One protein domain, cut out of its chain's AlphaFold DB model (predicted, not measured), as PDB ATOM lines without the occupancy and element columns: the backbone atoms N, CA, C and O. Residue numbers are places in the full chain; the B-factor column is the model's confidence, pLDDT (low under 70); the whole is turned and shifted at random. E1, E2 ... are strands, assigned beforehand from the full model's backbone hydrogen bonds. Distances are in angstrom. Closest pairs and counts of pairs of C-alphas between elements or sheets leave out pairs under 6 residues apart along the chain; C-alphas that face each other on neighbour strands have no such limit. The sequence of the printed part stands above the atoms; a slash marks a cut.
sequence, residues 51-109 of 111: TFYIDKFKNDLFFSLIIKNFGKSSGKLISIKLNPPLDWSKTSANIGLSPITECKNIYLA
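What this domain is: This is residues 51 to 109 of the 111 residues of an uncharacterized protein of Clostridium botulinum (strain 657 / Type Ba4) (UniProt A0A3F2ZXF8). With little regular structure, the printed part is a loose V of two strand hairpins, E1 with E2 and E3 with E4, joined at one end by residues 70 to 74; a long loop, residues 80 to 103, extends from the second hairpin. Residues 57 to 62 and 89 to 97 stick out. The 59 printed residues include four named strands, E1 to E4 in chain order, in two antiparallel sheets; the class is all strand, with 23 residues in named elements. It is loose, radius of gyration of the C-alphas 13.5 A, spanning 38 by 27 by 24 A.

How they stand to each other: E1, residues 51 to 56, and E2, residues 63 to 69, form an antiparallel hairpin at 153 degrees; N 53 and O 66 are within hydrogen-bond range, 3.0 A. E3, residues 75 to 79, and E4, residues 104 to 108, form another at 158 degrees, with N 77 and O 106 at 2.8 A. The closest C-alphas of E2 and E4, Asn 69 and Leu 108, are 6.0 A apart. E1 is apart from E3 and E4.

Where its parts are: E1 runs 16.4 A from C-alpha 51 at (58.165, 32.402, 44.159), E2 19.5 A, E3 12.3 A, and E4 11.9 A to C-alpha 108 at (61.026, 23.110, 48.820).

The domain as a whole: The printed part has no cut. The link E3 to E4 is long. Residues 92 to 96 have pLDDT under 70.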
ATOM      1  N   THR A  51      59.141  31.580  44.873       90.06
ATOM      2  CA  THR A  51      58.165  32.402  44.159       90.06
ATOM      3  C   THR A  51      56.788  31.765  44.264       90.06
ATOM      4  O   THR A  51      56.650  30.539  44.244       90.06
ATOM      5  N   PHE A  52      55.764  32.608  44.373       90.56
ATOM      6  CA  PHE A  52      54.370  32.192  44.344       90.56
ATOM      7  C   PHE A  52      53.655  32.867  43.176       90.56
ATOM      8  O   PHE A  52      53.888  34.043  42.896       90.56
ATOM      9  N   TYR A  53      52.787  32.127  42.498       90.31
ATOM     10  CA  TYR A  53      51.932  32.662  41.445       90.31
ATOM     11  C   TYR A  53      50.645  31.851  41.341       90.31
ATOM     12  O   TYR A  53      50.554  30.726  41.832       90.31
ATOM     13  N   ILE A  54      49.631  32.454  40.733       88.88
ATOM     14  CA  ILE A  54      48.354  31.803  40.472       88.88
ATOM     15  C   ILE A  54      48.339  31.433  38.997       88.88
ATOM     16  O   ILE A  54      48.512  32.306  38.149       88.88
ATOM     17  N   ASP A  55      48.126  30.158  38.707       87.50
ATOM     18  CA  ASP A  55      47.986  29.659  37.345       87.50
ATOM     19  C   ASP A  55      46.558  29.172  37.098       87.50
ATOM     20  O   ASP A  55      45.873  28.695  38.009       87.50
ATOM     21  N   LYS A  56      46.089  29.317  35.862       84.00
ATOM     22  CA  LYS A  56      44.778  28.828  35.436       84.00
ATOM     23  C   LYS A  56      44.933  27.438  34.852       84.00
ATOM     24  O   LYS A  56      45.724  27.219  33.938       84.00
ATOM     25  N   PHE A  57      44.121  26.499  35.323       75.44
ATOM     26  CA  PHE A  57      44.054  25.201  34.664       75.44
ATOM     27  C   PHE A  57      43.432  25.348  33.268       75.44
ATOM     28  O   PHE A  57      42.549  26.181  33.071       75.44
ATOM     29  N   LYS A  58      43.837  24.498  32.312       71.44
ATOM     30  CA  LYS A  58      43.392  24.525  30.896       71.44
ATOM     31  C   LYS A  58      41.872  24.602  30.677       71.44
ATOM     32  O   LYS A  58      41.446  25.012  29.607       71.44
ATOM     33  N   ASN A  59      41.077  24.200  31.667       76.25
ATOM     34  CA  ASN A  59      39.619  24.184  31.588       76.25
ATOM     35  C   ASN A  59      38.960  25.423  32.229       76.25
ATOM     36  O   ASN A  59      37.746  25.427  32.364       76.25
ATOM     37  N   ASP A  60      39.729  26.427  32.675       70.06
ATOM     38  CA  ASP A  60      39.285  27.696  33.299       70.06
ATOM     39  C   ASP A  60      38.405  27.584  34.567       70.06
ATOM     40  O   ASP A  60      38.065  28.593  35.182       70.06
ATOM     41  N   LEU A  61      38.070  26.370  35.007       72.31
ATOM     42  CA  LEU A  61      37.206  26.118  36.165       72.31
ATOM     43  C   LEU A  61      37.904  26.342  37.512       72.31
ATOM     44  O   LEU A  61      37.238  26.597  38.514       72.31
ATOM     45  N   PHE A  62      39.235  26.238  37.550       75.88
ATOM     46  CA  PHE A  62      40.014  26.326  38.782       75.88
ATOM     47  C   PHE A  62      41.298  27.126  38.580       75.88
ATOM     48  O   PHE A  62      41.964  27.035  37.546       75.88
ATOM     49  N   PHE A  63      41.657  27.864  39.626       80.19
ATOM     50  CA  PHE A  63      42.951  28.514  39.773       80.19
ATOM     51  C   PHE A  63      43.800  27.706  40.753       80.19
ATOM     52  O   PHE A  63      43.319  27.296  41.810       80.19
ATOM     53  N   SER A  64      45.063  27.484  40.414       83.31
ATOM     54  CA  SER A  64      46.026  26.791  41.262       83.31
ATOM     55  C   SER A  64      47.043  27.787  41.799       83.31
ATOM     56  O   SER A  64      47.675  28.515  41.038       83.31
ATOM     57  N   LEU A  65      47.219  27.810  43.120       85.81
ATOM     58  CA  LEU A  65      48.342  28.500  43.743       85.81
ATOM     59  C   LEU A  65      49.580  27.614  43.608       85.81
ATOM     60  O   LEU A  65      49.635  26.534  44.194       85.81
ATOM     61  N   ILE A  66      50.571  28.083  42.860       88.50
ATOM     62  CA  ILE A  66      51.852  27.406  42.701       88.50
ATOM     63  C   ILE A  66      52.873  28.115  43.582       88.50
ATOM     64  O   ILE A  66      53.044  29.330  43.502       88.50
ATOM     65  N   ILE A  67      53.549  27.343  44.434       91.00
ATOM     66  CA  ILE A  67      54.661  27.801  45.267       91.00
ATOM     67  C   ILE A  67      55.862  26.948  44.896       91.00
ATOM     68  O   ILE A  67      55.831  25.730  45.066       91.00
ATOM     69  N   LYS A  68      56.911  27.584  44.383       91.38
ATOM     70  CA  LYS A  68      58.063  26.879  43.826       91.38
ATOM     71  C   LYS A  68      59.360  27.578  44.184       91.38
ATOM     72  O   LYS A  68      59.397  28.800  44.316       91.38
ATOM     73  N   ASN A  69      60.415  26.794  44.371       93.56
ATOM     74  CA  ASN A  69      61.755  27.297  44.627       93.56
ATOM     75  C   ASN A  69      62.579  27.241  43.336       93.56
ATOM     76  O   ASN A  69      63.009  26.173  42.925       93.56
ATOM     77  N   PHE A  70      62.815  28.399  42.723       90.62
ATOM     78  CA  PHE A  70      63.688  28.540  41.551       90.62
ATOM     79  C   PHE A  70      65.152  28.824  41.940       90.62
ATOM     80  O   PHE A  70      65.988  29.106  41.083       90.62
ATOM     81  N   GLY A  71      65.461  28.828  43.241       87.94
ATOM     82  CA  GLY A  71      66.821  29.000  43.742       87.94
ATOM     83  C   GLY A  71      67.634  27.718  43.601       87.94
ATOM     84  O   GLY A  71      67.084  26.631  43.464       87.94
ATOM     85  N   LYS A  72      68.962  27.832  43.691       86.31
ATOM     86  CA  LYS A  72      69.880  26.682  43.568       86.31
ATOM     87  C   LYS A  72      70.018  25.865  44.850       86.31
ATOM     88  O   LYS A  72      70.584  24.776  44.834       86.31
ATOM     89  N   SER A  73      69.542  26.399  45.971       90.12
ATOM     90  CA  SER A  73      69.532  25.724  47.263       90.12
ATOM     91  C   SER A  73      68.111  25.498  47.743       90.12
ATOM     92  O   SER A  73      67.174  26.171  47.313       90.12
ATOM     93  N   SER A  74      67.951  24.549  48.653       89.44
ATOM     94  CA  SER A  74      66.648  24.214  49.200       89.44
ATOM     95  C   SER A  74      66.094  25.315  50.098       89.44
ATOM     96  O   SER A  74      66.788  25.868  50.952       89.44
ATOM     97  N   GLY A  75      64.807  25.591  49.930       89.94
ATOM     98  CA  GLY A  75      64.049  26.532  50.738       89.94
ATOM     99  C   GLY A  75      63.159  25.833  51.758       89.94
ATOM    100  O   GLY A  75      62.828  24.654  51.634       89.94
ATOM    101  N   LYS A  76      62.725  26.586  52.769       90.19
ATOM    102  CA  LYS A  76      61.705  26.139  53.721       90.19
ATOM    103  C   LYS A  76      60.595  27.176  53.801       90.19
ATOM    104  O   LYS A  76      60.817  28.299  54.248       90.19
ATOM    105  N   LEU A  77      59.392  26.788  53.401       89.19
ATOM    106  CA  LEU A  77      58.187  27.583  53.573       89.19
ATOM    107  C   LEU A  77      57.688  27.429  55.014       89.19
ATOM    108  O   LEU A  77      57.218  26.369  55.425       89.19
ATOM    109  N   ILE A  78      57.818  28.495  55.801       90.56
ATOM    110  CA  ILE A  78      57.503  28.476  57.236       90.56
ATOM    111  C   ILE A  78      55.987  28.417  57.459       90.56
ATOM    112  O   ILE A  78      55.513  27.588  58.238       90.56
ATOM    113  N   SER A  79      55.231  29.278  56.774       89.81
ATOM    114  CA  SER A  79      53.770  29.352  56.866       89.81
ATOM    115  C   SER A  79      53.180  30.113  55.684       89.81
ATOM    116  O   SER A  79      53.806  31.056  55.202       89.81
ATOM    117  N   ILE A  80      51.942  29.789  55.317       88.94
ATOM    118  CA  ILE A  80      51.130  30.584  54.393       88.94
ATOM    119  C   ILE A  80      50.064  31.309  55.212       88.94
ATOM    120  O   ILE A  80      49.316  30.684  55.958       88.94
ATOM    121  N   LYS A  81      49.993  32.636  55.083       87.19
ATOM    122  CA  LYS A  81      48.962  33.457  55.725       87.19
ATOM    123  C   LYS A  81      48.214  34.231  54.655       87.19
ATOM    124  O   LYS A  81      48.838  34.877  53.818       87.19
ATOM    125  N   LEU A  82      46.891  34.159  54.702       85.88
ATOM    126  CA  LEU A  82      46.005  34.901  53.814       85.88
ATOM    127  C   LEU A  82      45.367  36.048  54.594       85.88
ATOM    128  O   LEU A  82      45.046  35.895  55.774       85.88
ATOM    129  N   ASN A  83      45.203  37.189  53.933       87.19
ATOM    130  CA  ASN A  83      44.477  38.331  54.467       87.19
ATOM    131  C   ASN A  83      43.511  38.853  53.387       87.19
ATOM    132  O   ASN A  83      43.997  39.361  52.375       87.19
ATOM    133  N   PRO A  84      42.182  38.728  53.563       87.19
ATOM    134  CA  PRO A  84      41.494  38.151  54.724       87.19
ATOM    135  C   PRO A  84      41.713  36.628  54.858       87.19
ATOM    136  O   PRO A  84      42.027  35.963  53.866       87.19
ATOM    137  N   PRO A  85      41.567  36.056  56.069       84.88
ATOM    138  CA  PRO A  85      41.622  34.611  56.250       84.88
ATOM    139  C   PRO A  85      40.460  33.939  55.504       84.88
ATOM    140  O   PRO A  85      39.325  34.417  55.542       84.88
ATOM    141  N   LEU A  86      40.749  32.827  54.827       82.56
ATOM    142  CA  LEU A  86      39.727  32.012  54.173       82.56
ATOM    143  C   LEU A  86      39.046  31.100  55.193       82.56
ATOM    144  O   LEU A  86      39.705  30.458  56.009       82.56
ATOM    145  N   ASP A  87      37.721  31.033  55.113       84.19
ATOM    146  CA  ASP A  87      36.902  30.142  55.927       84.19
ATOM    147  C   ASP A  87      36.662  28.828  55.176       84.19
ATOM    148  O   ASP A  87      35.787  28.729  54.312       84.19
ATOM    149  N   TRP A  88      37.471  27.820  55.501       79.75
ATOM    150  CA  TRP A  88      37.427  26.506  54.858       79.75
ATOM    151  C   TRP A  88      36.154  25.709  55.187       79.75
ATOM    152  O   TRP A  88      35.807  24.794  54.439       79.75
ATOM    153  N   SER A  89      35.408  26.086  56.236       80.88
ATOM    154  CA  SER A  89      34.145  25.425  56.610       80.88
ATOM    155  C   SER A  89      33.031  25.621  55.577       80.88
ATOM    156  O   SER A  89      32.096  24.829  55.502       80.88
ATOM    157  N   LYS A  90      33.150  26.655  54.736       81.81
ATOM    158  CA  LYS A  90      32.199  26.969  53.661       81.81
ATOM    159  C   LYS A  90      32.438  26.159  52.390       81.81
ATOM    160  O   LYS A  90      31.703  26.318  51.417       81.81
ATOM    161  N   THR A  91      33.480  25.334  52.361       77.19
ATOM    162  CA  THR A  91      33.812  24.535  51.183       77.19
ATOM    163  C   THR A  91      33.008  23.235  51.183       77.19
ATOM    164  O   THR A  91      32.931  22.535  52.186       77.19
ATOM    165  N   SER A  92      32.402  22.892  50.047       69.69
ATOM    166  CA  SER A  92      31.718  21.603  49.846       69.69
ATOM    167  C   SER A  92      32.682  20.466  49.476       69.69
ATOM    168  O   SER A  92      32.268  19.320  49.309       69.69
ATOM    169  N   ALA A  93      33.971  20.781  49.328       68.88
ATOM    170  CA  ALA A  93      35.006  19.849  48.916       68.88
ATOM    171  C   ALA A  93      35.571  19.123  50.143       68.88
ATOM    172  O   ALA A  93      36.452  19.630  50.833       68.88
ATOM    173  N   ASN A  94      35.072  17.915  50.407       63.25
ATOM    174  CA  ASN A  94      35.593  17.063  51.472       63.25
ATOM    175  C   ASN A  94      36.857  16.335  50.988       63.25
ATOM    176  O   ASN A  94      36.833  15.169  50.597       63.25
ATOM    177  N   ILE A  95      37.957  17.077  50.929       65.69
ATOM    178  CA  ILE A  95      39.278  16.549  50.611       65.69
ATOM    179  C   ILE A  95      39.892  16.216  51.970       65.69
ATOM    180  O   ILE A  95      40.083  17.120  52.773       65.69
ATOM    181  N   GLY A  96      40.151  14.938  52.267       69.50
ATOM    182  CA  GLY A  96      40.686  14.462  53.559       69.50
ATOM    183  C   GLY A  96      42.126  14.906  53.875       69.50
ATOM    184  O   GLY A  96      42.897  14.147  54.454       69.50
ATOM    185  N   LEU A  97      42.505  16.106  53.444       74.62
ATOM    186  CA  LEU A  97      43.801  16.745  53.593       74.62
ATOM    187  C   LEU A  97      43.590  18.111  54.249       74.62
ATOM    188  O   LEU A  97      42.656  18.836  53.908       74.62
ATOM    189  N   SER A  98      44.482  18.478  55.166       78.75
ATOM    190  CA  SER A  98      44.467  19.813  55.764       78.75
ATOM    191  C   SER A  98      44.668  20.893  54.692       78.75
ATOM    192  O   SER A  98      45.476  20.702  53.775       78.75
ATOM    193  N   PRO A  99      43.986  22.046  54.802       80.88
ATOM    194  CA  PRO A  99      44.206  23.174  53.912       80.88
ATOM    195  C   PRO A  99      45.673  23.606  53.875       80.88
ATOM    196  O   PRO A  99      46.361  23.626  54.897       80.88
ATOM    197  N   ILE A 100      46.139  24.055  52.708       81.50
ATOM    198  CA  ILE A 100      47.539  24.471  52.514       81.50
ATOM    199  C   ILE A 100      47.962  25.611  53.463       81.50
ATOM    200  O   ILE A 100      49.131  25.723  53.821       81.50
ATOM    201  N   THR A 101      47.014  26.436  53.924       84.31
ATOM    202  CA  THR A 101      47.252  27.505  54.910       84.31
ATOM    203  C   THR A 101      47.610  26.990  56.302       84.31
ATOM    204  O   THR A 101      48.225  27.710  57.084       84.31
ATOM    205  N   GLU A 102      47.225  25.759  56.630       85.00
ATOM    206  CA  GLU A 102      47.543  25.120  57.909       85.00
ATOM    207  C   GLU A 102      48.881  24.377  57.861       85.00
ATOM    208  O   GLU A 102      49.502  24.140  58.903       85.00
ATOM    209  N   CYS A 103      49.371  24.061  56.659       85.62
ATOM    210  CA  CYS A 103      50.675  23.451  56.470       85.62
ATOM    211  C   CYS A 103      51.794  24.415  56.891       85.62
ATOM    212  O   CYS A 103      51.885  25.565  56.453       85.62
ATOM    213  N   LYS A 104      52.690  23.916  57.744       89.62
ATOM    214  CA  LYS A 104      53.865  24.642  58.231       89.62
ATOM    215  C   LYS A 104      55.118  23.874  57.869       89.62
ATOM    216  O   LYS A 104      55.100  22.649  57.807       89.62
ATOM    217  N   ASN A 105      56.227  24.596  57.741       90.19
ATOM    218  CA  ASN A 105      57.553  24.002  57.581       90.19
ATOM    219  C   ASN A 105      57.697  23.092  56.347       90.19
ATOM    220  O   ASN A 105      58.388  22.077  56.419       90.19
ATOM    221  N   ILE A 106      57.085  23.458  55.220       89.75
ATOM    222  CA  ILE A 106      57.203  22.698  53.970       89.75
ATOM    223  C   ILE A 106      58.608  22.901  53.396       89.75
ATOM    224  O   ILE A 106      59.067  24.032  53.233       89.75
ATOM    225  N   TYR A 107      59.298  21.806  53.094       91.31
ATOM    226  CA  TYR A 107      60.585  21.838  52.406       91.31
ATOM    227  C   TYR A 107      60.368  21.956  50.897       91.31
ATOM    228  O   TYR A 107      59.576  21.209  50.327       91.31
ATOM    229  N   LEU A 108      61.077  22.883  50.259       90.44
ATOM    230  CA  LEU A 108      61.026  23.110  48.820       90.44
ATOM    231  C   LEU A 108      62.412  22.851  48.235       90.44
ATOM    232  O   LEU A 108      63.337  23.648  48.423       90.44
ATOM    233  N   ALA A 109      62.558  21.726  47.539       89.62
ATOM    234  CA  ALA A 109      63.767  21.432  46.783       89.62
ATOM    235  C   ALA A 109      63.949  22.449  45.634       89.62
ATOM    236  O   ALA A 109      62.955  23.029  45.191       89.62
TER     237      ALA A 109